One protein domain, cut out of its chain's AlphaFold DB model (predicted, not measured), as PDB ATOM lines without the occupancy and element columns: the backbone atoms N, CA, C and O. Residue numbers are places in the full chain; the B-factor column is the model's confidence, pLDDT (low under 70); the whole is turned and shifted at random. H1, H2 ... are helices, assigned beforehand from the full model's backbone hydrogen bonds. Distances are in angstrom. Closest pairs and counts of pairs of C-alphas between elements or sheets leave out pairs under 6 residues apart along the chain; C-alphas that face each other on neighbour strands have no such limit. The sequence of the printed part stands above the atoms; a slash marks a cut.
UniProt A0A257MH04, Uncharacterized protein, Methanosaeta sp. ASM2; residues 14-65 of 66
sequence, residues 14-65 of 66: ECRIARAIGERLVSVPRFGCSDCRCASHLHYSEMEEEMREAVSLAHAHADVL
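This is residues 14 to 65 of the 66 residues of an uncharacterized protein of Methanosaeta sp. ASM2 (UniProt A0A257MH04). A long helix, H2, makes one edge of a flat body, with a shorter helix, H1, packed on it; the 25-residue link between them loops out on the side of H1 away from H2 and comes back. Residues 26 to 27 and 43 to 44 of this link pair briefly, antiparallel. The printed part has 52 residues with two named helices, H1 then H2, and no named strand; the class is all helix, though under half of the residues are in named elements. It is compact, with a radius of gyration of the C-alphas of 10.7 A, and spans 30 by 27 by 12 A.

Find C-alpha 14 at (166.423, 126.828, 165.238), where H1, residues 14 to 22, begins; it is 12.2 A long. H2, residues 48 to 63, runs 22.7 A to C-alpha 63 at (172.492, 127.096, 154.787).

H1 and H2 form a helical hairpin and touch, the closest C-alphas being those of Ala 20 and Ala 58, 5.4 A apart. They run opposite ways at a steep tilt of 43 degrees. In H1 and H2 every O i to N i+4 pair is within hydrogen-bond range.

The farthest C-alphas, of Glu 46 and Leu 65, are 29.8 A apart. The printed part has no cut, the link H1 to H2 is long, and residue 65 is under pLDDT 70.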
ATOM      1  N   GLU A  14     167.777 126.340 164.918       93.38
ATOM      2  CA  GLU A  14     166.423 126.828 165.238       93.38
ATOM      3  C   GLU A  14     166.431 128.274 165.755       93.38
ATOM      4  O   GLU A  14     165.834 129.165 165.151       93.38
ATOM      5  N   CYS A  15     167.186 128.538 166.826       94.44
ATOM      6  CA  CYS A  15     167.281 129.871 167.424       94.44
ATOM      7  C   CYS A  15     167.862 130.918 166.463       94.44
ATOM      8  O   CYS A  15     167.522 132.098 166.552       94.44
ATOM      9  N   ARG A  16     168.786 130.519 165.582       94.69
ATOM     10  CA  ARG A  16     169.423 131.431 164.621       94.69
ATOM     11  C   ARG A  16     168.438 131.814 163.520       94.69
ATOM     12  O   ARG A  16     168.308 132.996 163.220       94.69
ATOM     13  N   ILE A  17     167.716 130.832 162.988       95.88
ATOM     14  CA  ILE A  17     166.677 131.029 161.975       95.88
ATOM     15  C   ILE A  17     165.539 131.880 162.549       95.88
ATOM     16  O   ILE A  17     165.172 132.879 161.938       95.88
ATOM     17  N   ALA A  18     165.039 131.563 163.747       95.25
ATOM     18  CA  ALA A  18     163.980 132.340 164.396       95.25
ATOM     19  C   ALA A  18     164.367 133.816 164.588       95.25
ATOM     20  O   ALA A  18     163.580 134.715 164.303       95.25
ATOM     21  N   ARG A  19     165.610 134.099 165.006       94.56
ATOM     22  CA  ARG A  19     166.093 135.487 165.114       94.56
ATOM     23  C   ARG A  19     166.108 136.200 163.767       94.56
ATOM     24  O   ARG A  19     165.604 137.312 163.703       94.56
ATOM     25  N   ALA A  20     166.620 135.557 162.718       96.00
ATOM     26  CA  ALA A  20     166.646 136.132 161.374       96.00
ATOM     27  C   ALA A  20     165.230 136.408 160.833       96.00
ATOM     28  O   ALA A  20     164.990 137.446 160.223       96.00
ATOM     29  N   ILE A  21     164.255 135.535 161.114       96.88
ATOM     30  CA  ILE A  21     162.841 135.803 160.796       96.88
ATOM     31  C   ILE A  21     162.345 137.030 161.577       96.88
ATOM     32  O   ILE A  21     161.686 137.905 161.012       96.88
ATOM     33  N   GLY A  22     162.693 137.129 162.863       95.06
ATOM     34  CA  GLY A  22     162.345 138.247 163.742       95.06
ATOM     35  C   GLY A  22     162.957 139.602 163.371       95.06
ATOM     36  O   GLY A  22     162.482 140.621 163.862       95.06
ATOM     37  N   GLU A  23     163.966 139.644 162.497       95.00
ATOM     38  CA  GLU A  23     164.490 140.899 161.935       95.00
ATOM     39  C   GLU A  23     163.519 141.532 160.928       95.00
ATOM     40  O   GLU A  23     163.581 142.736 160.682       95.00
ATOM     41  N   ARG A  24     162.615 140.728 160.350       95.75
ATOM     42  CA  ARG A  24     161.643 141.158 159.332       95.75
ATOM     43  C   ARG A  24     160.204 141.115 159.829       95.75
ATOM     44  O   ARG A  24     159.401 141.946 159.419       95.75
ATOM     45  N   LEU A  25     159.868 140.141 160.674       96.88
ATOM     46  CA  LEU A  25     158.499 139.870 161.106       96.88
ATOM     47  C   LEU A  25     158.304 140.111 162.599       96.88
ATOM     48  O   LEU A  25     159.191 139.868 163.419       96.88
ATOM     49  N   VAL A  26     157.081 140.489 162.972       95.19
ATOM     50  CA  VAL A  26     156.719 140.696 164.375       95.19
ATOM     51  C   VAL A  26     156.698 139.357 165.106       95.19
ATOM     52  O   VAL A  26     155.970 138.437 164.739       95.19
ATOM     53  N   SER A  27     157.486 139.247 166.172       94.50
ATOM     54  CA  SER A  27     157.472 138.085 167.061       94.50
ATOM     55  C   SER A  27     156.240 138.086 167.967       94.50
ATOM     56  O   SER A  27     155.925 139.115 168.567       94.50
ATOM     57  N   VAL A  28     155.612 136.928 168.161       93.62
ATOM     58  CA  VAL A  28     154.544 136.712 169.150       93.62
ATOM     59  C   VAL A  28     155.190 136.380 170.500       93.62
ATOM     60  O   VAL A  28     155.684 135.265 170.659       93.62
ATOM     61  N   PRO A  29     155.240 137.293 171.484       89.25
ATOM     62  CA  PRO A  29     156.112 137.127 172.649       89.25
ATOM     63  C   PRO A  29     155.802 135.882 173.487       89.25
ATOM     64  O   PRO A  29     154.635 135.552 173.705       89.25
ATOM     65  N   ARG A  30     156.849 135.273 174.063       83.00
ATOM     66  CA  ARG A  30     156.770 134.137 175.009       83.00
ATOM     67  C   ARG A  30     156.195 132.845 174.413       83.00
ATOM     68  O   ARG A  30     155.675 132.012 175.154       83.00
ATOM     69  N   PHE A  31     156.287 132.670 173.098       87.06
ATOM     70  CA  PHE A  31     155.846 131.457 172.414       87.06
ATOM     71  C   PHE A  31     157.040 130.697 171.826       87.06
ATOM     72  O   PHE A  31     157.898 131.287 171.175       87.06
ATOM     73  N   GLY A  32     157.096 129.381 172.043       80.00
ATOM     74  CA  GLY A  32     158.116 128.516 171.437       80.00
ATOM     75  C   GLY A  32     159.553 128.760 171.914       80.00
ATOM     76  O   GLY A  32     160.476 128.418 171.200       80.00
ATOM     77  N   CYS A  33     159.759 129.367 173.087       87.12
ATOM     78  CA  CYS A  33     161.092 129.737 173.584       87.12
ATOM     79  C   CYS A  33     161.322 129.341 175.058       87.12
ATOM     80  O   CYS A  33     161.874 130.113 175.838       87.12
ATOM     81  N   SER A  34     160.835 128.171 175.484       85.31
ATOM     82  CA  SER A  34     160.884 127.733 176.894       85.31
ATOM     83  C   SER A  34     162.269 127.298 177.381       85.31
ATOM     84  O   SER A  34     162.542 127.350 178.577       85.31
ATOM     85  N   ASP A  35     163.128 126.860 176.471       90.12
ATOM     86  CA  ASP A  35     164.456 126.287 176.713       90.12
ATOM     87  C   ASP A  35     165.598 127.164 176.168       90.12
ATOM     88  O   ASP A  35     166.776 126.839 176.325       90.12
ATOM     89  N   CYS A  36     165.271 128.320 175.588       91.94
ATOM     90  CA  CYS A  36     166.228 129.273 175.042       91.94
ATOM     91  C   CYS A  36     165.975 130.703 175.554       91.94
ATOM     92  O   CYS A  36     165.013 130.987 176.262       91.94
ATOM     93  N   ARG A  37     166.870 131.639 175.210       90.25
ATOM     94  CA  ARG A  37     166.758 133.066 175.585       90.25
ATOM     95  C   ARG A  37     166.092 133.932 174.505       90.25
ATOM     96  O   ARG A  37     166.199 135.155 174.560       90.25
ATOM     97  N   CYS A  38     165.476 133.320 173.495       91.69
ATOM     98  CA  CYS A  38     164.789 134.045 172.427       91.69
ATOM     99  C   CYS A  38     163.513 134.716 172.958       91.69
ATOM    100  O   CYS A  38     162.890 134.233 173.899       91.69
ATOM    101  N   ALA A  39     163.106 135.829 172.342       88.44
ATOM    102  CA  ALA A  39     161.848 136.493 172.694       88.44
ATOM    103  C   ALA A  39     160.613 135.682 172.245       88.44
ATOM    104  O   ALA A  39     159.558 135.741 172.886       88.44
ATOM    105  N   SER A  40     160.751 134.955 171.131       92.69
ATOM    106  CA  SER A  40     159.784 134.011 170.568       92.69
ATOM    107  C   SER A  40     160.415 133.227 169.414       92.69
ATOM    108  O   SER A  40     161.360 133.731 168.804       92.69
ATOM    109  N   HIS A  41     159.869 132.053 169.088       93.94
ATOM    110  CA  HIS A  41     160.079 131.353 167.806       93.94
ATOM    111  C   HIS A  41     158.855 131.422 166.876       93.94
ATOM    112  O   HIS A  41     158.874 130.882 165.771       93.94
ATOM    113  N   LEU A  42     157.776 132.078 167.307       95.31
ATOM    114  CA  LEU A  42     156.586 132.300 166.496       95.31
ATOM    115  C   LEU A  42     156.546 133.750 166.014       95.31
ATOM    116  O   LEU A  42     156.644 134.685 166.810       95.31
ATOM    117  N   HIS A  43     156.339 133.923 164.714       95.81
ATOM    118  CA  HIS A  43     156.277 135.224 164.059       95.81
ATOM    119  C   HIS A  43     154.976 135.373 163.274       95.81
ATOM    120  O   HIS A  43     154.352 134.382 162.894       95.81
ATOM    121  N   TYR A  44     154.573 136.618 163.045       95.06
ATOM    122  CA  TYR A  44     153.330 136.972 162.377       95.06
ATOM    123  C   TYR A  44     153.558 138.010 161.272       95.06
ATOM    124  O   TYR A  44     154.339 138.947 161.442       95.06
ATOM    125  N   SER A  45     152.827 137.845 160.171       96.25
ATOM    126  CA  SER A  45     152.554 138.878 159.168       96.25
ATOM    127  C   SER A  45     151.111 138.718 158.677       96.25
ATOM    128  O   SER A  45     150.576 137.606 158.650       96.25
ATOM    129  N   GLU A  46     150.489 139.831 158.294       96.38
ATOM    130  CA  GLU A  46     149.199 139.850 157.594       96.38
ATOM    131  C   GLU A  46     149.336 139.371 156.139       96.38
ATOM    132  O   GLU A  46     148.374 138.872 155.553       96.38
ATOM    133  N   MET A  47     150.540 139.487 155.573       96.25
ATOM    134  CA  MET A  47     150.842 139.186 154.181       96.25
ATOM    135  C   MET A  47     151.580 137.851 154.073       96.25
ATOM    136  O   MET A  47     152.709 137.681 154.537       96.25
ATOM    137  N   GLU A  48     150.952 136.889 153.400       94.25
ATOM    138  CA  GLU A  48     151.534 135.559 153.203       94.25
ATOM    139  C   GLU A  48     152.892 135.618 152.486       94.25
ATOM    140  O   GLU A  48     153.810 134.880 152.839       94.25
ATOM    141  N   GLU A  49     153.036 136.507 151.503       95.62
ATOM    142  CA  GLU A  49     154.270 136.675 150.734       95.62
ATOM    143  C   GLU A  49     155.439 137.151 151.607       95.62
ATOM    144  O   GLU A  49     156.521 136.573 151.535       95.62
ATOM    145  N   GLU A  50     155.208 138.111 152.508       96.56
ATOM    146  CA  GLU A  50     156.231 138.577 153.452       96.56
ATOM    147  C   GLU A  50     156.682 137.455 154.389       96.56
ATOM    148  O   GLU A  50     157.877 137.272 154.631       96.56
ATOM    149  N   MET A  51     155.726 136.667 154.890       95.94
ATOM    150  CA  MET A  51     156.018 135.502 155.722       95.94
ATOM    151  C   MET A  51     156.865 134.479 154.956       95.94
ATOM    152  O   MET A  51     157.851 133.967 155.490       95.94
ATOM    153  N   ARG A  52     156.515 134.198 153.696       95.88
ATOM    154  CA  ARG A  52     157.258 133.266 152.833       95.88
ATOM    155  C   ARG A  52     158.673 133.737 152.561       95.88
ATOM    156  O   ARG A  52     159.609 132.944 152.673       95.88
ATOM    157  N   GLU A  53     158.825 135.004 152.206       96.81
ATOM    158  CA  GLU A  53     160.116 135.597 151.891       96.81
ATOM    159  C   GLU A  53     161.026 135.595 153.124       96.81
ATOM    160  O   GLU A  53     162.163 135.133 153.045       96.81
ATOM    161  N   ALA A  54     160.518 136.020 154.285       97.31
ATOM    162  CA  ALA A  54     161.294 136.058 155.522       97.31
ATOM    163  C   ALA A  54     161.805 134.670 155.937       97.31
ATOM    164  O   ALA A  54     162.984 134.524 156.260       97.31
ATOM    165  N   VAL A  55     160.950 133.643 155.882       96.75
ATOM    166  CA  VAL A  55     161.349 132.261 156.196       96.75
ATOM    167  C   VAL A  55     162.369 131.749 155.177       96.75
ATOM    168  O   VAL A  55     163.400 131.203 155.563       96.75
ATOM    169  N   SER A  56     162.132 131.965 153.882       96.44
ATOM    170  CA  SER A  56     163.037 131.493 152.825       96.44
ATOM    171  C   SER A  56     164.427 132.122 152.937       96.44
ATOM    172  O   SER A  56     165.430 131.412 152.860       96.44
ATOM    173  N   LEU A  57     164.500 133.434 153.182       96.81
ATOM    174  CA  LEU A  57     165.762 134.153 153.371       96.81
ATOM    175  C   LEU A  57     166.503 133.697 154.631       96.81
ATOM    176  O   LEU A  57     167.712 133.475 154.575       96.81
ATOM    177  N   ALA A  58     165.794 133.518 155.750       96.88
ATOM    178  CA  ALA A  58     166.398 133.057 157.000       96.88
ATOM    179  C   ALA A  58     167.030 131.664 156.850       96.88
ATOM    180  O   ALA A  58     168.153 131.439 157.303       96.88
ATOM    181  N   HIS A  59     166.340 130.749 156.168       96.56
ATOM    182  CA  HIS A  59     166.855 129.410 155.883       96.56
ATOM    183  C   HIS A  59     168.021 129.426 154.889       96.56
ATOM    184  O   HIS A  59     169.019 128.750 155.130       96.56
ATOM    185  N   ALA A  60     167.939 130.218 153.816       94.06
ATOM    186  CA  ALA A  60     169.032 130.356 152.853       94.06
ATOM    187  C   ALA A  60     170.305 130.913 153.510       94.06
ATOM    188  O   ALA A  60     171.402 130.424 153.258       94.06
ATOM    189  N   HIS A  61     170.171 131.900 154.400       90.19
ATOM    190  CA  HIS A  61     171.308 132.444 155.141       90.19
ATOM    191  C   HIS A  61     171.920 131.422 156.108       90.19
ATOM    192  O   HIS A  61     173.137 131.375 156.274       90.19
ATOM    193  N   ALA A  62     171.085 130.595 156.739       88.25
ATOM    194  CA  ALA A  62     171.543 129.543 157.637       88.25
ATOM    195  C   ALA A  62     172.272 128.408 156.893       88.25
ATOM    196  O   ALA A  62     173.211 127.847 157.448       88.25
ATOM    197  N   ASP A  63     171.877 128.117 155.650       81.00
ATOM    198  CA  ASP A  63     172.492 127.096 154.787       81.00
ATOM    199  C   ASP A  63     173.898 127.498 154.312       81.00
ATOM    200  O   ASP A  63     174.809 126.683 154.306       81.00
ATOM    201  N   VAL A  64     174.122 128.785 154.015       75.50
ATOM    202  CA  VAL A  64     175.446 129.324 153.623       75.50
ATOM    203  C   VAL A  64     176.493 129.219 154.750       75.50
ATOM    204  O   VAL A  64     177.689 129.377 154.505       75.50
ATOM    205  N   LEU A  65     176.064 128.975 155.990       61.97
ATOM    206  CA  LEU A  65     176.935 128.829 157.160       61.97
ATOM    207  C   LEU A  65     177.302 127.365 157.477       61.97
ATOM    208  O   LEU A  65     177.991 127.143 158.477       61.97
TER     209      LEU A  65